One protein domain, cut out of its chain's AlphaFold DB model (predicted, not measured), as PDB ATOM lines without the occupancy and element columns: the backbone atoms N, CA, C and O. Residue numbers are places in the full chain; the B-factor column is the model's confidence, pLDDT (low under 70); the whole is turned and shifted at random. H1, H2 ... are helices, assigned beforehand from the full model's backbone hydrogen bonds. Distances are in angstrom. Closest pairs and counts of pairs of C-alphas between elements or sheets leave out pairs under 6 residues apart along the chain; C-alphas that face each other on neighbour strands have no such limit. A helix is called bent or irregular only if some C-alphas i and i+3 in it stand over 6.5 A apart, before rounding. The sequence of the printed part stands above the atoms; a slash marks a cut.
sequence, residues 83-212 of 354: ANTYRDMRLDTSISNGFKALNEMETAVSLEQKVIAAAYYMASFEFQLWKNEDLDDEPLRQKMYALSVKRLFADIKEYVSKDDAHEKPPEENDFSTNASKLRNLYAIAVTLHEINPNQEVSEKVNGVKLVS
ATOM      1  N   ALA A  83      -8.548 -51.343  18.329       83.94
ATOM      2  CA  ALA A  83      -9.602 -50.448  17.888       83.94
ATOM      3  C   ALA A  83      -9.637 -49.118  18.647       83.94
ATOM      4  O   ALA A  83      -9.700 -48.052  18.034       83.94
ATOM      5  N   ASN A  84      -9.585 -49.172  19.978       86.00
ATOM      6  CA  ASN A  84      -9.560 -47.967  20.800       86.00
ATOM      7  C   ASN A  84      -8.263 -47.181  20.589       86.00
ATOM      8  O   ASN A  84      -8.329 -45.982  20.363       86.00
ATOM      9  N   THR A  85      -7.108 -47.851  20.535       88.75
ATOM     10  CA  THR A  85      -5.824 -47.204  20.234       88.75
ATOM     11  C   THR A  85      -5.845 -46.508  18.877       88.75
ATOM     12  O   THR A  85      -5.391 -45.374  18.773       88.75
ATOM     13  N   TYR A  86      -6.413 -47.136  17.844       88.75
ATOM     14  CA  TYR A  86      -6.559 -46.503  16.534       88.75
ATOM     15  C   TYR A  86      -7.423 -45.235  16.598       88.75
ATOM     16  O   TYR A  86      -7.030 -44.199  16.062       88.75
ATOM     17  N   ARG A  87      -8.572 -45.293  17.287       87.44
ATOM     18  CA  ARG A  87      -9.456 -44.131  17.480       87.44
ATOM     19  C   ARG A  87      -8.765 -43.011  18.258       87.44
ATOM     20  O   ARG A  87      -8.840 -41.864  17.833       87.44
ATOM     21  N   ASP A  88      -8.073 -43.345  19.343       89.31
ATOM     22  CA  ASP A  88      -7.355 -42.378  20.175       89.31
ATOM     23  C   ASP A  88      -6.238 -41.696  19.377       89.31
ATOM     24  O   ASP A  88      -6.125 -40.475  19.401       89.31
ATOM     25  N   MET A  89      -5.467 -42.459  18.594       90.69
ATOM     26  CA  MET A  89      -4.429 -41.911  17.715       90.69
ATOM     27  C   MET A  89      -5.002 -40.997  16.628       90.69
ATOM     28  O   MET A  89      -4.404 -39.966  16.315       90.69
ATOM     29  N   ARG A  90      -6.143 -41.362  16.029       90.88
ATOM     30  CA  ARG A  90      -6.797 -40.554  14.989       90.88
ATOM     31  C   ARG A  90      -7.316 -39.239  15.569       90.88
ATOM     32  O   ARG A  90      -6.988 -38.181  15.033       90.88
ATOM     33  N   LEU A  91      -8.001 -39.311  16.711       91.81
ATOM     34  CA  LEU A  91      -8.488 -38.146  17.440       91.81
ATOM     35  C   LEU A  91      -7.337 -37.231  17.882       91.81
ATOM     36  O   LEU A  91      -7.414 -36.021  17.678       91.81
ATOM     37  N   ASP A  92      -6.259 -37.789  18.435       94.19
ATOM     38  CA  ASP A  92      -5.062 -37.032  18.819       94.19
ATOM     39  C   ASP A  92      -4.428 -36.340  17.606       94.19
ATOM     40  O   ASP A  92      -4.163 -35.138  17.632       94.19
ATOM     41  N   THR A  93      -4.296 -37.057  16.486       93.44
ATOM     42  CA  THR A  93      -3.782 -36.500  15.225       93.44
ATOM     43  C   THR A  93      -4.674 -35.369  14.704       93.44
ATOM     44  O   THR A  93      -4.164 -34.324  14.299       93.44
ATOM     45  N   SER A  94      -5.999 -35.540  14.728       95.38
ATOM     46  CA  SER A  94      -6.979 -34.510  14.357       95.38
ATOM     47  C   SER A  94      -6.832 -33.256  15.224       95.38
ATOM     48  O   SER A  94      -6.758 -32.132  14.717       95.38
ATOM     49  N   ILE A  95      -6.748 -33.437  16.543       95.62
ATOM     50  CA  ILE A  95      -6.619 -32.346  17.508       95.62
ATOM     51  C   ILE A  95      -5.295 -31.606  17.312       95.62
ATOM     52  O   ILE A  95      -5.313 -30.383  17.137       95.62
ATOM     53  N   SER A  96      -4.185 -32.346  17.278       97.06
ATOM     54  CA  SER A  96      -2.823 -31.836  17.107       97.06
ATOM     55  C   SER A  96      -2.657 -31.073  15.791       97.06
ATOM     56  O   SER A  96      -2.214 -29.923  15.794       97.06
ATOM     57  N   ASN A  97      -3.115 -31.644  14.670       97.00
ATOM     58  CA  ASN A  97      -3.090 -30.965  13.372       97.00
ATOM     59  C   ASN A  97      -3.949 -29.700  13.375       97.00
ATOM     60  O   ASN A  97      -3.526 -28.678  12.839       97.00
ATOM     61  N   GLY A  98      -5.125 -29.744  14.007       97.44
ATOM     62  CA  GLY A  98      -5.978 -28.569  14.148       97.44
ATOM     63  C   GLY A  98      -5.308 -27.453  14.949       97.44
ATOM     64  O   GLY A  98      -5.335 -26.305  14.520       97.44
ATOM     65  N   PHE A  99      -4.643 -27.771  16.066       97.38
ATOM     66  CA  PHE A  99      -3.905 -26.772  16.849       97.38
ATOM     67  C   PHE A  99      -2.710 -26.201  16.095       97.38
ATOM     68  O   PHE A  99      -2.495 -24.992  16.111       97.38
ATOM     69  N   LYS A 100      -1.960 -27.052  15.391       98.06
ATOM     70  CA  LYS A 100      -0.867 -26.601  14.531       98.06
ATOM     71  C   LYS A 100      -1.375 -25.629  13.463       98.06
ATOM     72  O   LYS A 100      -0.792 -24.562  13.302       98.06
ATOM     73  N   ALA A 101      -2.480 -25.962  12.795       98.00
ATOM     74  CA  ALA A 101      -3.091 -25.111  11.780       98.00
ATOM     75  C   ALA A 101      -3.611 -23.780  12.355       98.00
ATOM     76  O   ALA A 101      -3.424 -22.740  11.729       98.00
ATOM     77  N   LEU A 102      -4.203 -23.778  13.557       97.88
ATOM     78  CA  LEU A 102      -4.594 -22.539  14.245       97.88
ATOM     79  C   LEU A 102      -3.380 -21.662  14.572       97.88
ATOM     80  O   LEU A 102      -3.388 -20.477  14.261       97.88
ATOM     81  N   ASN A 103      -2.307 -22.241  15.112       98.12
ATOM     82  CA  ASN A 103      -1.080 -21.500  15.412       98.12
ATOM     83  C   ASN A 103      -0.414 -20.934  14.138       98.12
ATOM     84  O   ASN A 103       0.046 -19.791  14.116       98.12
ATOM     85  N   GLU A 104      -0.387 -21.702  13.045       98.25
ATOM     86  CA  GLU A 104       0.080 -21.218  11.736       98.25
ATOM     87  C   GLU A 104      -0.799 -20.072  11.210       98.25
ATOM     88  O   GLU A 104      -0.286 -19.078  10.699       98.25
ATOM     89  N   MET A 105      -2.118 -20.164  11.383       97.81
ATOM     90  CA  MET A 105      -3.045 -19.096  11.015       97.81
ATOM     91  C   MET A 105      -2.812 -17.836  11.862       97.81
ATOM     92  O   MET A 105      -2.760 -16.733  11.325       97.81
ATOM     93  N   GLU A 106      -2.625 -17.962  13.174       97.19
ATOM     94  CA  GLU A 106      -2.394 -16.826  14.074       97.19
ATOM     95  C   GLU A 106      -1.090 -16.088  13.786       97.19
ATOM     96  O   GLU A 106      -1.066 -14.855  13.803       97.19
ATOM     97  N   THR A 107      -0.036 -16.832  13.454       97.12
ATOM     98  CA  THR A 107       1.293 -16.287  13.141       97.12
ATOM     99  C   THR A 107       1.423 -15.769  11.705       97.12
ATOM    100  O   THR A 107       2.305 -14.956  11.425       97.12
ATOM    101  N   ALA A 108       0.545 -16.191  10.791       96.81
ATOM    102  CA  ALA A 108       0.522 -15.702   9.417       96.81
ATOM    103  C   ALA A 108       0.183 -14.203   9.332       96.81
ATOM    104  O   ALA A 108      -0.711 -13.705  10.020       96.81
ATOM    105  N   VAL A 109       0.861 -13.485   8.430       93.00
ATOM    106  CA  VAL A 109       0.691 -12.031   8.264       93.00
ATOM    107  C   VAL A 109      -0.433 -11.720   7.278       93.00
ATOM    108  O   VAL A 109      -1.307 -10.898   7.568       93.00
ATOM    109  N   SER A 110      -0.434 -12.387   6.119       92.25
ATOM    110  CA  SER A 110      -1.398 -12.111   5.050       92.25
ATOM    111  C   SER A 110      -2.675 -12.939   5.180       92.25
ATOM    112  O   SER A 110      -2.683 -14.040   5.738       92.25
ATOM    113  N   LEU A 111      -3.773 -12.428   4.615       92.31
ATOM    114  CA  LEU A 111      -5.037 -13.161   4.570       92.31
ATOM    115  C   LEU A 111      -4.902 -14.460   3.761       92.31
ATOM    116  O   LEU A 111      -5.491 -15.466   4.129       92.31
ATOM    117  N   GLU A 112      -4.106 -14.479   2.690       91.94
ATOM    118  CA  GLU A 112      -3.874 -15.673   1.870       91.94
ATOM    119  C   GLU A 112      -3.227 -16.804   2.672       91.94
ATOM    120  O   GLU A 112      -3.684 -17.943   2.599       91.94
ATOM    121  N   GLN A 113      -2.194 -16.494   3.462       95.81
ATOM    122  CA  GLN A 113      -1.538 -17.474   4.329       95.81
ATOM    123  C   GLN A 113      -2.503 -17.991   5.400       95.81
ATOM    124  O   GLN A 113      -2.582 -19.198   5.629       95.81
ATOM    125  N   LYS A 114      -3.303 -17.092   5.990       97.56
ATOM    126  CA  LYS A 114      -4.355 -17.459   6.945       97.56
ATOM    127  C   LYS A 114      -5.409 -18.368   6.314       97.56
ATOM    128  O   LYS A 114      -5.811 -19.333   6.944       97.56
ATOM    129  N   VAL A 115      -5.822 -18.114   5.069       95.94
ATOM    130  CA  VAL A 115      -6.762 -18.974   4.323       95.94
ATOM    131  C   VAL A 115      -6.182 -20.368   4.098       95.94
ATOM    132  O   VAL A 115      -6.898 -21.349   4.274       95.94
ATOM    133  N   ILE A 116      -4.897 -20.485   3.757       95.88
ATOM    134  CA  ILE A 116      -4.243 -21.794   3.604       95.88
ATOM    135  C   ILE A 116      -4.252 -22.552   4.938       95.88
ATOM    136  O   ILE A 116      -4.706 -23.694   4.992       95.88
ATOM    137  N   ALA A 117      -3.823 -21.911   6.027       97.94
ATOM    138  CA  ALA A 117      -3.827 -22.518   7.358       97.94
ATOM    139  C   ALA A 117      -5.252 -22.881   7.828       97.94
ATOM    140  O   ALA A 117      -5.488 -23.978   8.332       97.94
ATOM    141  N   ALA A 118      -6.239 -22.020   7.570       98.25
ATOM    142  CA  ALA A 118      -7.640 -22.283   7.875       98.25
ATOM    143  C   ALA A 118      -8.210 -23.460   7.065       98.25
ATOM    144  O   ALA A 118      -9.076 -24.175   7.564       98.25
ATOM    145  N   ALA A 119      -7.746 -23.693   5.834       97.50
ATOM    146  CA  ALA A 119      -8.135 -24.869   5.055       97.50
ATOM    147  C   ALA A 119      -7.600 -26.158   5.698       97.50
ATOM    148  O   ALA A 119      -8.353 -27.119   5.858       97.50
ATOM    149  N   TYR A 120      -6.343 -26.156   6.161       97.75
ATOM    150  CA  TYR A 120      -5.787 -27.271   6.937       97.75
ATOM    151  C   TYR A 120      -6.537 -27.491   8.253       97.75
ATOM    152  O   TYR A 120      -6.826 -28.635   8.603       97.75
ATOM    153  N   TYR A 121      -6.918 -26.418   8.948       98.44
ATOM    154  CA  TYR A 121      -7.749 -26.501  10.147       98.44
ATOM    155  C   TYR A 121      -9.102 -27.171   9.852       98.44
ATOM    156  O   TYR A 121      -9.475 -28.117  10.545       98.44
ATOM    157  N   MET A 122      -9.793 -26.787   8.774       98.31
ATOM    158  CA  MET A 122     -11.061 -27.415   8.368       98.31
ATOM    159  C   MET A 122     -10.898 -28.887   7.977       98.31
ATOM    160  O   MET A 122     -11.709 -29.727   8.365       98.31
ATOM    161  N   ALA A 123      -9.822 -29.225   7.266       96.56
ATOM    162  CA  ALA A 123      -9.508 -30.604   6.910       96.56
ATOM    163  C   ALA A 123      -9.077 -31.454   8.122       96.56
ATOM    164  O   ALA A 123      -9.098 -32.682   8.041       96.56
ATOM    165  N   SER A 124      -8.683 -30.830   9.239       97.12
ATOM    166  CA  SER A 124      -8.193 -31.538  10.425       97.12
ATOM    167  C   SER A 124      -9.296 -32.150  11.284       97.12
ATOM    168  O   SER A 124      -8.991 -33.041  12.068       97.12
ATOM    169  N   PHE A 125     -10.555 -31.710  11.168       97.75
ATOM    170  CA  PHE A 125     -11.640 -32.206  12.018       97.75
ATOM    171  C   PHE A 125     -11.857 -33.715  11.866       97.75
ATOM    172  O   PHE A 125     -11.898 -34.244  10.763       97.75
ATOM    173  N   GLU A 126     -12.080 -34.406  12.982       95.38
ATOM    174  CA  GLU A 126     -12.120 -35.872  13.036       95.38
ATOM    175  C   GLU A 126     -13.141 -36.505  12.074       95.38
ATOM    176  O   GLU A 126     -12.869 -37.528  11.448       95.38
ATOM    177  N   PHE A 127     -14.302 -35.874  11.865       96.12
ATOM    178  CA  PHE A 127     -15.305 -36.392  10.923       96.12
ATOM    179  C   PHE A 127     -14.847 -36.368   9.451       96.12
ATOM    180  O   PHE A 127     -15.432 -37.062   8.614       96.12
ATOM    181  N   GLN A 128     -13.830 -35.566   9.122       95.44
ATOM    182  CA  GLN A 128     -13.197 -35.519   7.802       95.44
ATOM    183  C   GLN A 128     -12.245 -36.704   7.580       95.44
ATOM    184  O   GLN A 128     -11.931 -37.034   6.442       95.44
ATOM    185  N   LEU A 129     -11.800 -37.365   8.654       93.00
ATOM    186  CA  LEU A 129     -10.915 -38.536   8.620       93.00
ATOM    187  C   LEU A 129     -11.690 -39.866   8.624       93.00
ATOM    188  O   LEU A 129     -11.099 -40.936   8.780       93.00
ATOM    189  N   TRP A 130     -13.013 -39.787   8.469       91.25
ATOM    190  CA  TRP A 130     -13.927 -40.920   8.441       91.25
ATOM    191  C   TRP A 130     -13.713 -41.800   7.212       91.25
ATOM    192  O   TRP A 130     -13.768 -41.299   6.088       91.25
ATOM    193  N   LYS A 131     -13.557 -43.111   7.419       90.00
ATOM    194  CA  LYS A 131     -13.335 -44.073   6.330       90.00
ATOM    195  C   LYS A 131     -14.486 -45.042   6.115       90.00
ATOM    196  O   LYS A 131     -14.560 -45.612   5.032       90.00
ATOM    197  N   ASN A 132     -15.395 -45.187   7.085       90.19
ATOM    198  CA  ASN A 132     -16.464 -46.199   7.061       90.19
ATOM    199  C   ASN A 132     -15.910 -47.639   7.033       90.19
ATOM    200  O   ASN A 132     -16.402 -48.498   6.307       90.19
ATOM    201  N   GLU A 133     -14.857 -47.876   7.816       87.44
ATOM    202  CA  GLU A 133     -14.187 -49.170   7.986       87.44
ATOM    203  C   GLU A 133     -14.309 -49.630   9.442       87.44
ATOM    204  O   GLU A 133     -14.147 -48.797  10.332       87.44
ATOM    205  N   ASP A 134     -14.545 -50.933   9.666       83.50
ATOM    206  CA  ASP A 134     -14.565 -51.706  10.930       83.50
ATOM    207  C   ASP A 134     -15.226 -51.059  12.165       83.50
ATOM    208  O   ASP A 134     -16.182 -51.580  12.737       83.50
ATOM    209  N   LEU A 135     -14.661 -49.945  12.616       82.31
ATOM    210  CA  LEU A 135     -14.941 -49.200  13.838       82.31
ATOM    211  C   LEU A 135     -15.677 -47.886  13.588       82.31
ATOM    212  O   LEU A 135     -16.066 -47.211  14.545       82.31
ATOM    213  N   ASP A 136     -15.815 -47.501  12.331       89.31
ATOM    214  CA  ASP A 136     -16.510 -46.309  11.899       89.31
ATOM    215  C   ASP A 136     -17.995 -46.652  11.673       89.31
ATOM    216  O   ASP A 136     -18.372 -47.184  10.633       89.31
ATOM    217  N   ASP A 137     -18.854 -46.330  12.650       91.25
ATOM    218  CA  ASP A 137     -20.316 -46.378  12.522       91.25
ATOM    219  C   ASP A 137     -20.985 -44.985  12.440       91.25
ATOM    220  O   ASP A 137     -20.526 -43.989  12.998       91.25
ATOM    221  N   GLU A 138     -22.116 -44.884  11.742       92.38
ATOM    222  CA  GLU A 138     -22.818 -43.599  11.592       92.38
ATOM    223  C   GLU A 138     -23.128 -42.894  12.940       92.38
ATOM    224  O   GLU A 138     -22.931 -41.679  13.034       92.38
ATOM    225  N   PRO A 139     -23.525 -43.590  14.031       93.44
ATOM    226  CA  PRO A 139     -23.670 -42.964  15.347       93.44
ATOM    227  C   PRO A 139     -22.406 -42.261  15.870       93.44
ATOM    228  O   PRO A 139     -22.504 -41.185  16.466       93.44
ATOM    229  N   LEU A 140     -21.223 -42.845  15.678       92.25
ATOM    230  CA  LEU A 140     -19.948 -42.229  16.030       92.25
ATOM    231  C   LEU A 140     -19.665 -41.024  15.131       92.25
ATOM    232  O   LEU A 140     -19.272 -39.977  15.647       92.25
ATOM    233  N   ARG A 141     -19.939 -41.120  13.825       94.06
ATOM    234  CA  ARG A 141     -19.794 -39.993  12.889       94.06
ATOM    235  C   ARG A 141     -20.619 -38.781  13.322       94.06
ATOM    236  O   ARG A 141     -20.097 -37.670  13.399       94.06
ATOM    237  N   GLN A 142     -21.868 -39.009  13.727       95.88
ATOM    238  CA  GLN A 142     -22.763 -37.976  14.256       95.88
ATOM    239  C   GLN A 142     -22.231 -37.333  15.549       95.88
ATOM    240  O   GLN A 142     -22.337 -36.118  15.735       95.88
ATOM    241  N   LYS A 143     -21.604 -38.118  16.440       95.56
ATOM    242  CA  LYS A 143     -20.908 -37.569  17.620       95.56
ATOM    243  C   LYS A 143     -19.720 -36.695  17.211       95.56
ATOM    244  O   LYS A 143     -19.528 -35.631  17.797       95.56
ATOM    245  N   MET A 144     -18.954 -37.110  16.201       96.31
ATOM    246  CA  MET A 144     -17.820 -36.331  15.696       96.31
ATOM    247  C   MET A 144     -18.260 -35.023  15.038       96.31
ATOM    248  O   MET A 144     -17.582 -34.011  15.224       96.31
ATOM    249  N   TYR A 145     -19.417 -34.985  14.365       98.00
ATOM    250  CA  TYR A 145     -20.018 -33.725  13.910       98.00
ATOM    251  C   TYR A 145     -20.283 -32.779  15.080       98.00
ATOM    252  O   TYR A 145     -19.859 -31.627  15.042       98.00
ATOM    253  N   ALA A 146     -20.922 -33.267  16.149       97.81
ATOM    254  CA  ALA A 146     -21.256 -32.439  17.307       97.81
ATOM    255  C   ALA A 146     -20.007 -31.874  17.996       97.81
ATOM    256  O   ALA A 146     -19.949 -30.678  18.286       97.81
ATOM    257  N   LEU A 147     -18.982 -32.706  18.209       97.19
ATOM    258  CA  LEU A 147     -17.712 -32.267  18.792       97.19
ATOM    259  C   LEU A 147     -16.986 -31.252  17.903       97.19
ATOM    260  O   LEU A 147     -16.463 -30.263  18.409       97.19
ATOM    261  N   SER A 148     -16.994 -31.462  16.586       98.00
ATOM    262  CA  SER A 148     -16.307 -30.586  15.633       98.00
ATOM    263  C   SER A 148     -16.983 -29.225  15.512       98.00
ATOM    264  O   SER A 148     -16.310 -28.200  15.562       98.00
ATOM    265  N   VAL A 149     -18.317 -29.197  15.446       98.44
ATOM    266  CA  VAL A 149     -19.100 -27.954  15.468       98.44
ATOM    267  C   VAL A 149     -18.902 -27.211  16.794       98.44
ATOM    268  O   VAL A 149     -18.690 -26.000  16.794       98.44
ATOM    269  N   LYS A 150     -18.913 -27.924  17.929       98.19
ATOM    270  CA  LYS A 150     -18.641 -27.328  19.244       98.19
ATOM    271  C   LYS A 150     -17.254 -26.689  19.304       98.19
ATOM    272  O   LYS A 150     -17.139 -25.569  19.792       98.19
ATOM    273  N   ARG A 151     -16.229 -27.393  18.813       97.62
ATOM    274  CA  ARG A 151     -14.852 -26.887  18.742       97.62
ATOM    275  C   ARG A 151     -14.769 -25.651  17.852       97.62
ATOM    276  O   ARG A 151     -14.275 -24.638  18.320       97.62
ATOM    277  N   LEU A 152     -15.333 -25.692  16.640       98.31
ATOM    278  CA  LEU A 152     -15.369 -24.528  15.750       98.31
ATOM    279  C   LEU A 152     -15.930 -23.296  16.469       98.31
ATOM    280  O   LEU A 152     -15.306 -22.242  16.456       98.31
ATOM    281  N   PHE A 153     -17.096 -23.420  17.111       98.00
ATOM    282  CA  PHE A 153     -17.712 -22.285  17.802       98.00
ATOM    283  C   PHE A 153     -16.935 -21.820  19.035       98.00
ATOM    284  O   PHE A 153     -17.049 -20.651  19.396       98.00
ATOM    285  N   ALA A 154     -16.183 -22.698  19.697       97.12
ATOM    286  CA  ALA A 154     -15.284 -22.299  20.773       97.12
ATOM    287  C   ALA A 154     -14.109 -21.481  20.219       97.12
ATOM    288  O   ALA A 154     -13.885 -20.367  20.686       97.12
ATOM    289  N   ASP A 155     -13.453 -21.984  19.174       96.94
ATOM    290  CA  ASP A 155     -12.262 -21.370  18.587       96.94
ATOM    291  C   ASP A 155     -12.598 -20.002  17.954       96.94
ATOM    292  O   ASP A 155     -11.923 -19.006  18.207       96.94
ATOM    293  N   ILE A 156     -13.699 -19.881  17.195       95.94
ATOM    294  CA  ILE A 156     -14.041 -18.596  16.551       95.94
ATOM    295  C   ILE A 156     -14.448 -17.503  17.543       95.94
ATOM    296  O   ILE A 156     -14.307 -16.325  17.219       95.94
ATOM    297  N   LYS A 157     -14.940 -17.852  18.741       95.62
ATOM    298  CA  LYS A 157     -15.299 -16.854  19.768       95.62
ATOM    299  C   LYS A 157     -14.092 -16.027  20.201       95.62
ATOM    300  O   LYS A 157     -14.269 -14.894  20.632       95.62
ATOM    301  N   GLU A 158     -12.880 -16.552  20.046       93.75
ATOM    302  CA  GLU A 158     -11.644 -15.829  20.354       93.75
ATOM    303  C   GLU A 158     -11.302 -14.741  19.321       93.75
ATOM    304  O   GLU A 158     -10.550 -13.802  19.626       93.75
ATOM    305  N   TYR A 159     -11.866 -14.857  18.113       94.38
ATOM    306  CA  TYR A 159     -11.633 -13.962  16.979       94.38
ATOM    307  C   TYR A 159     -12.746 -12.936  16.755       94.38
ATOM    308  O   TYR A 159     -12.527 -11.977  16.024       94.38
ATOM    309  N   VAL A 160     -13.915 -13.118  17.371       91.56
ATOM    310  CA  VAL A 160     -15.053 -12.199  17.244       91.56
ATOM    311  C   VAL A 160     -14.902 -11.035  18.225       91.56
ATOM    312  O   VAL A 160     -14.913 -11.242  19.441       91.56
ATOM    313  N   SER A 161     -14.804  -9.801  17.724       83.94
ATOM    314  CA  SER A 161     -15.039  -8.593  18.523       83.94
ATOM    315  C   SER A 161     -16.528  -8.213  18.526       83.94
ATOM    316  O   SER A 161     -17.316  -8.682  17.703       83.94
ATOM    317  N   LYS A 162     -16.934  -7.353  19.472       69.06
ATOM    318  CA  LYS A 162     -18.327  -6.889  19.607       69.06
ATOM    319  C   LYS A 162     -18.842  -6.134  18.372       69.06
ATOM    320  O   LYS A 162     -20.055  -6.075  18.197       69.06
ATOM    321  N   ASP A 163     -17.946  -5.624  17.525       70.88
ATOM    322  CA  ASP A 163     -18.280  -4.731  16.409       70.88
ATOM    323  C   ASP A 163     -18.087  -5.387  15.013       70.88
ATOM    324  O   ASP A 163     -18.462  -4.815  13.991       70.88
ATOM    325  N   ASP A 164     -17.576  -6.624  14.938       65.31
ATOM    326  CA  ASP A 164     -16.939  -7.172  13.719       65.31
ATOM    327  C   ASP A 164     -17.877  -7.777  12.653       65.31
ATOM    328  O   ASP A 164     -17.429  -8.172  11.573       65.31
ATOM    329  N   ALA A 165     -19.185  -7.883  12.904       55.59
ATOM    330  CA  ALA A 165     -20.084  -8.682  12.056       55.59
ATOM    331  C   ALA A 165     -20.316  -8.111  10.637       55.59
ATOM    332  O   ALA A 165     -20.894  -8.785   9.771       55.59
ATOM    333  N   HIS A 166     -19.920  -6.860  10.389       57.50
ATOM    334  CA  HIS A 166     -20.327  -6.101   9.199       57.50
ATOM    335  C   HIS A 166     -19.196  -5.361   8.485       57.50
ATOM    336  O   HIS A 166     -19.445  -4.710   7.465       57.50
ATOM    337  N   GLU A 167     -17.968  -5.447   8.988       62.97
ATOM    338  CA  GLU A 167     -16.867  -4.666   8.439       62.97
ATOM    339  C   GLU A 167     -16.291  -5.292   7.161       62.97
ATOM    340  O   GLU A 167     -16.634  -6.401   6.752       62.97
ATOM    341  N   LYS A 168     -15.463  -4.532   6.445       70.88
ATOM    342  CA  LYS A 168     -14.653  -5.070   5.344       70.88
ATOM    343  C   LYS A 168     -13.455  -5.825   5.938       70.88
ATOM    344  O   LYS A 168     -13.123  -5.604   7.101       70.88
ATOM    345  N   PRO A 169     -12.763  -6.678   5.163       75.12
ATOM    346  CA  PRO A 169     -11.436  -7.143   5.551       75.12
ATOM    347  C   PRO A 169     -10.533  -5.970   5.954       75.12
ATOM    348  O   PRO A 169     -10.516  -4.985   5.208       75.12
ATOM    349  N   PRO A 170      -9.796  -6.062   7.082       83.88
ATOM    350  CA  PRO A 170      -8.779  -5.084   7.437       83.88
ATOM    351  C   PRO A 170      -7.812  -4.866   6.278       83.88
ATOM    352  O   PRO A 170      -7.453  -5.825   5.583       83.88
ATOM    353  N   GLU A 171      -7.359  -3.628   6.098       84.31
ATOM    354  CA  GLU A 171      -6.330  -3.300   5.108       84.31
ATOM    355  C   GLU A 171      -5.062  -4.119   5.365       84.31
ATOM    356  O   GLU A 171      -4.732  -4.379   6.515       84.31
ATOM    357  N   GLU A 172      -4.339  -4.556   4.329       83.56
ATOM    358  CA  GLU A 172      -3.185  -5.473   4.468       83.56
ATOM    359  C   GLU A 172      -2.051  -4.929   5.360       83.56
ATOM    360  O   GLU A 172      -1.300  -5.705   5.944       83.56
ATOM    361  N   ASN A 173      -1.948  -3.608   5.491       86.31
ATOM    362  CA  ASN A 173      -0.969  -2.889   6.309       86.31
ATOM    363  C   ASN A 173      -1.414  -2.654   7.767       86.31
ATOM    364  O   ASN A 173      -0.642  -2.088   8.542       86.31
ATOM    365  N   ASP A 174      -2.622  -3.067   8.164       87.69
ATOM    366  CA  ASP A 174      -3.058  -3.007   9.562       87.69
ATOM    367  C   ASP A 174      -2.516  -4.216  10.341       87.69
ATOM    368  O   ASP A 174      -3.001  -5.343  10.225       87.69
ATOM    369  N   PHE A 175      -1.474  -4.004  11.136       89.81
ATOM    370  CA  PHE A 175      -0.846  -5.063  11.931       89.81
ATOM    371  C   PHE A 175      -1.380  -5.139  13.368       89.81
ATOM    372  O   PHE A 175      -0.763  -5.784  14.215       89.81
ATOM    373  N   SER A 176      -2.507  -4.486  13.672       91.06
ATOM    374  CA  SER A 176      -3.110  -4.563  15.001       91.06
ATOM    375  C   SER A 176      -3.581  -5.984  15.334       91.06
ATOM    376  O   SER A 176      -3.969  -6.771  14.464       91.06
ATOM    377  N   THR A 177      -3.593  -6.321  16.626       90.44
ATOM    378  CA  THR A 177      -4.090  -7.621  17.106       90.44
ATOM    379  C   THR A 177      -5.531  -7.873  16.658       90.44
ATOM    380  O   THR A 177      -5.854  -8.984  16.242       90.44
ATOM    381  N   ASN A 178      -6.382  -6.843  16.681       90.81
ATOM    382  CA  ASN A 178      -7.774  -6.948  16.241       90.81
ATOM    383  C   ASN A 178      -7.867  -7.214  14.735       90.81
ATOM    384  O   ASN A 178      -8.586  -8.125  14.332       90.81
ATOM    385  N   ALA A 179      -7.081  -6.516  13.908       91.19
ATOM    386  CA  ALA A 179      -7.027  -6.794  12.476       91.19
ATOM    387  C   ALA A 179      -6.557  -8.226  12.183       91.19
ATOM    388  O   ALA A 179      -7.137  -8.906  11.338       91.19
ATOM    389  N   SER A 180      -5.547  -8.726  12.906       93.44
ATOM    390  CA  SER A 180      -5.086 -10.113  12.755       93.44
ATOM    391  C   SER A 180      -6.177 -11.129  13.119       93.44
ATOM    392  O   SER A 180      -6.440 -12.046  12.336       93.44
ATOM    393  N   LYS A 181      -6.865 -10.936  14.254       94.38
ATOM    394  CA  LYS A 181      -8.002 -11.772  14.679       94.38
ATOM    395  C   LYS A 181      -9.133 -11.761  13.654       94.38
ATOM    396  O   LYS A 181      -9.612 -12.819  13.253       94.38
ATOM    397  N   LEU A 182      -9.497 -10.586  13.157       93.00
ATOM    398  CA  LEU A 182     -10.541 -10.450  12.155       93.00
ATOM    399  C   LEU A 182     -10.143 -11.128  10.828       93.00
ATOM    400  O   LEU A 182     -10.963 -11.802  10.204       93.00
ATOM    401  N   ARG A 183      -8.867 -11.067  10.417       93.69
ATOM    402  CA  ARG A 183      -8.368 -11.856   9.273       93.69
ATOM    403  C   ARG A 183      -8.440 -13.367   9.514       93.69
ATOM    404  O   ARG A 183      -8.726 -14.091   8.562       93.69
ATOM    405  N   ASN A 184      -8.220 -13.852  10.740       96.25
ATOM    406  CA  ASN A 184      -8.422 -15.270  11.075       96.25
ATOM    407  C   ASN A 184      -9.891 -15.668  10.905       96.25
ATOM    408  O   ASN A 184     -10.189 -16.673  10.262       96.25
ATOM    409  N   LEU A 185     -10.817 -14.844  11.407       96.00
ATOM    410  CA  LEU A 185     -12.254 -15.074  11.255       96.00
ATOM    411  C   LEU A 185     -12.666 -15.107   9.773       96.00
ATOM    412  O   LEU A 185     -13.389 -16.011   9.346       96.00
ATOM    413  N   TYR A 186     -12.145 -14.174   8.967       94.94
ATOM    414  CA  TYR A 186     -12.332 -14.174   7.517       94.94
ATOM    415  C   TYR A 186     -11.820 -15.452   6.860       94.94
ATOM    416  O   TYR A 186     -12.524 -16.031   6.030       94.94
ATOM    417  N   ALA A 187     -10.618 -15.894   7.231       96.38
ATOM    418  CA  ALA A 187     -10.012 -17.104   6.700       96.38
ATOM    419  C   ALA A 187     -10.865 -18.346   6.996       96.38
ATOM    420  O   ALA A 187     -11.216 -19.069   6.067       96.38
ATOM    421  N   ILE A 188     -11.287 -18.533   8.251       97.69
ATOM    422  CA  ILE A 188     -12.182 -19.622   8.671       97.69
ATOM    423  C   ILE A 188     -13.485 -19.607   7.865       97.69
ATOM    424  O   ILE A 188     -13.901 -20.628   7.316       97.69
ATOM    425  N   ALA A 189     -14.135 -18.450   7.754       96.31
ATOM    426  CA  ALA A 189     -15.411 -18.329   7.056       96.31
ATOM    427  C   ALA A 189     -15.310 -18.726   5.570       96.31
ATOM    428  O   ALA A 189     -16.177 -19.436   5.041       96.31
ATOM    429  N   VAL A 190     -14.242 -18.316   4.874       96.06
ATOM    430  CA  VAL A 190     -14.048 -18.669   3.457       96.06
ATOM    431  C   VAL A 190     -13.578 -20.106   3.242       96.06
ATOM    432  O   VAL A 190     -13.759 -20.620   2.136       96.06
ATOM    433  N   THR A 191     -13.106 -20.807   4.273       97.12
ATOM    434  CA  THR A 191     -12.682 -22.212   4.175       97.12
ATOM    435  C   THR A 191     -13.681 -23.223   4.728       97.12
ATOM    436  O   THR A 191     -13.443 -24.411   4.583       97.12
ATOM    437  N   LEU A 192     -14.849 -22.826   5.247       97.94
ATOM    438  CA  LEU A 192     -15.852 -23.782   5.769       97.94
ATOM    439  C   LEU A 192     -16.213 -24.942   4.814       97.94
ATOM    440  O   LEU A 192     -16.596 -26.020   5.261       97.94
ATOM    441  N   HIS A 193     -16.135 -24.713   3.502       96.06
ATOM    442  CA  HIS A 193     -16.394 -25.717   2.464       96.06
ATOM    443  C   HIS A 193     -15.249 -26.702   2.195       96.06
ATOM    444  O   HIS A 193     -15.446 -27.627   1.414       96.06
ATOM    445  N   GLU A 194     -14.063 -26.477   2.760       96.00
ATOM    446  CA  GLU A 194     -12.900 -27.323   2.506       96.00
ATOM    447  C   GLU A 194     -13.146 -28.729   3.061       96.00
ATOM    448  O   GLU A 194     -13.722 -28.910   4.141       96.00
ATOM    449  N   ILE A 195     -12.726 -29.719   2.283       96.19
ATOM    450  CA  ILE A 195     -12.894 -31.145   2.554       96.19
ATOM    451  C   ILE A 195     -11.502 -31.761   2.620       96.19
ATOM    452  O   ILE A 195     -10.605 -31.385   1.864       96.19
ATOM    453  N   ASN A 196     -11.300 -32.708   3.533       96.19
ATOM    454  CA  ASN A 196     -10.036 -33.427   3.584       96.19
ATOM    455  C   ASN A 196      -9.905 -34.347   2.352       96.19
ATOM    456  O   ASN A 196     -10.817 -35.140   2.109       96.19
ATOM    457  N   PRO A 197      -8.772 -34.338   1.623       94.56
ATOM    458  CA  PRO A 197      -8.558 -35.231   0.480       94.56
ATOM    459  C   PRO A 197      -8.768 -36.721   0.796       94.56
ATOM    460  O   PRO A 197      -9.201 -37.490  -0.058       94.56
ATOM    461  N   ASN A 198      -8.520 -37.150   2.038       91.50
ATOM    462  CA  ASN A 198      -8.780 -38.525   2.467       91.50
ATOM    463  C   ASN A 198     -10.278 -38.869   2.481       91.50
ATOM    464  O   ASN A 198     -10.636 -40.028   2.258       91.50
ATOM    465  N   GLN A 199     -11.157 -37.889   2.711       93.38
ATOM    466  CA  GLN A 199     -12.601 -38.087   2.608       93.38
ATOM    467  C   GLN A 199     -13.013 -38.300   1.145       93.38
ATOM    468  O   GLN A 199     -13.821 -39.180   0.879       93.38
ATOM    469  N   GLU A 200     -12.400 -37.587   0.192       92.56
ATOM    470  CA  GLU A 200     -12.626 -37.794  -1.252       92.56
ATOM    471  C   GLU A 200     -12.184 -39.185  -1.716       92.56
ATOM    472  O   GLU A 200     -12.837 -39.821  -2.546       92.56
ATOM    473  N   VAL A 201     -11.073 -39.688  -1.172       92.56
ATOM    474  CA  VAL A 201     -10.653 -41.076  -1.407       92.56
ATOM    475  C   VAL A 201     -11.674 -42.046  -0.805       92.56
ATOM    476  O   VAL A 201     -12.075 -42.999  -1.469       92.56
ATOM    477  N   SER A 202     -12.145 -41.781   0.414       91.44
ATOM    478  CA  SER A 202     -13.125 -42.631   1.107       91.44
ATOM    479  C   SER A 202     -14.500 -42.628   0.430       91.44
ATOM    480  O   SER A 202     -15.176 -43.653   0.418       91.44
ATOM    481  N   GLU A 203     -14.913 -41.523  -0.191       94.00
ATOM    482  CA  GLU A 203     -16.110 -41.472  -1.036       94.00
ATOM    483  C   GLU A 203     -15.978 -42.436  -2.219       94.00
ATOM    484  O   GLU A 203     -16.862 -43.257  -2.458       94.00
ATOM    485  N   LYS A 204     -14.846 -42.387  -2.930       94.06
ATOM    486  CA  LYS A 204     -14.604 -43.220  -4.118       94.06
ATOM    487  C   LYS A 204     -14.485 -44.707  -3.795       94.06
ATOM    488  O   LYS A 204     -14.915 -45.530  -4.597       94.06
ATOM    489  N   VAL A 205     -13.872 -45.047  -2.660       93.69
ATOM    490  CA  VAL A 205     -13.600 -46.443  -2.276       93.69
ATOM    491  C   VAL A 205     -14.767 -47.048  -1.496       93.69
ATOM    492  O   VAL A 205     -15.202 -48.151  -1.809       93.69
ATOM    493  N   ASN A 206     -15.299 -46.314  -0.516       92.75
ATOM    494  CA  ASN A 206     -16.252 -46.827   0.473       92.75
ATOM    495  C   ASN A 206     -17.650 -46.189   0.359       92.75
ATOM    496  O   ASN A 206     -18.519 -46.474   1.185       92.75
ATOM    497  N   GLY A 207     -17.891 -45.315  -0.628       91.25
ATOM    498  CA  GLY A 207     -19.190 -44.661  -0.833       91.25
ATOM    499  C   GLY A 207     -19.567 -43.673   0.274       91.25
ATOM    500  O   GLY A 207     -20.746 -43.390   0.484       91.25
ATOM    501  N   VAL A 208     -18.584 -43.175   1.029       90.00
ATOM    502  CA  VAL A 208     -18.818 -42.241   2.136       90.00
ATOM    503  C   VAL A 208     -19.279 -40.893   1.596       90.00
ATOM    504  O   VAL A 208     -18.546 -40.241   0.863       90.00
ATOM    505  N   LYS A 209     -20.461 -40.428   2.022       93.12
ATOM    506  CA  LYS A 209     -20.947 -39.078   1.690       93.12
ATOM    507  C   LYS A 209     -19.932 -38.025   2.143       93.12
ATOM    508  O   LYS A 209     -19.609 -37.986   3.334       93.12
ATOM    509  N   LEU A 210     -19.495 -37.150   1.240       95.25
ATOM    510  CA  LEU A 210     -18.692 -35.982   1.596       95.25
ATOM    511  C   LEU A 210     -19.487 -35.039   2.492       95.25
ATOM    512  O   LEU A 210     -20.656 -34.755   2.235       95.25
ATOM    513  N   VAL A 211     -18.852 -34.559   3.557       96.81
ATOM    514  CA  VAL A 211     -19.462 -33.594   4.472       96.81
ATOM    515  C   VAL A 211     -18.428 -32.534   4.795       96.81
ATOM    516  O   VAL A 211     -17.314 -32.854   5.190       96.81
ATOM    517  N   SER A 212     -18.806 -31.268   4.636       97.62
ATOM    518  CA  SER A 212     -17.980 -30.111   4.997       97.62
ATOM    519  C   SER A 212     -18.503 -29.439   6.265       97.62
ATOM    520  O   SER A 212     -19.653 -29.635   6.663       97.62
TER     521      SER A 212
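Overview. This is residues 83 to 212 of the 354 residues of an uncharacterized protein of Proteobacteria bacterium SG_bin7 (UniProt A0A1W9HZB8). This is a rod-shaped, all-helix domain in which two long helices, H1 and H4, run in nearly the same direction along the rod without meeting, while H2 folds back on H1 as a helical hairpin. H5 packs across H2 at one end of the rod, near the long loop of residues 158 to 176, and toward the other end the small helix H3 sits between H1 and H4, with H6 packed on H3. The printed part has 130 residues with six named helices, H1 to H6 in order along the chain, and no named strand. The whole is compact, with a radius of gyration of the C-alphas of 16.1 A, and the C-alphas span 50 by 25 by 23 A.

Along the chain. The printed part begins with H1, residues 83 to 107, the longest helix by residues, whose C-alpha 83 stands at (-9.602, -50.448, 17.888) and whose C-alpha 107 stands at (1.293, -16.287, 13.141), 36.2 A apart. H2, residues 111 to 124, follows and measures 19.5 A from first to last C-alpha. H3 has four residues, 126 to 129, and measures 5.3 A. H4, residues 138 to 157, measures 29.0 A and begins at C-alpha 138, (-22.818, -43.599, 11.592). H5, residues 177 to 191, measures 21.3 A. H6, residues 197 to 206, measures 13.9 A and ends at C-alpha 206, (-16.252, -46.827, 0.473). None of the helices is bent or irregular.

Arrangement. H1 and H2 form a helical hairpin and touch along 26 pairs of C-alphas within 8 A, the closest being those of Met 105 and Lys 114, 4.6 A apart. They run opposite ways at a shallow tilt of 9 degrees. H2 and H5 touch, with the C-alphas of Val 115 and Ala 187 closest at 4.4 A, and run the same way at a steep tilt of 54 degrees. H1 touches H5 with residues 105 to 106 alone, the C-alphas of Met 105 and Asn 184 being closest at 6.6 A; the tilt is steep, 49 degrees, opposite ways. Of these three pairs one is at a shallow tilt, and the helix packing is mostly crossed, but only just. H2 and H3 meet only through their link. H1 touches H3 with residues 90 to 95 alone, and the closest C-alphas are those of Ser 94 and Glu 126, 5.5 A apart. H4 touches H3 with residues 141 to 148 alone, with the C-alphas of Phe 127 and Met 144 closest at 5.4 A. H6 touches H3 as well, the closest C-alphas being those of Gln 128 and Gln 199, 5.8 A apart. H4 and H5 are close but not clearly touching, with the C-alphas of Ile 156 and Leu 185 closest at 6.6 A. H1 and H4 are apart, and so are H4 and H6. Every O i to N i+4 pair is within hydrogen-bond range in H1, H2, H5 and H6; in H4 15 of 16 are, and H3 is too short for such a pair.

Size, cuts and confidence. The two C-alphas farthest apart are those of Asp 134 and Asn 173, at 50.9 A. The printed part has no cut. The links H1 to H2, H2 to H3 and H5 to H6 are tight, H3 to H4 is short, and H4 to H5 is long, with 19 residues. The mean pLDDT of the printed part is 92.2, and residue 162 and residues 164 to 167, in that long link, are under 70.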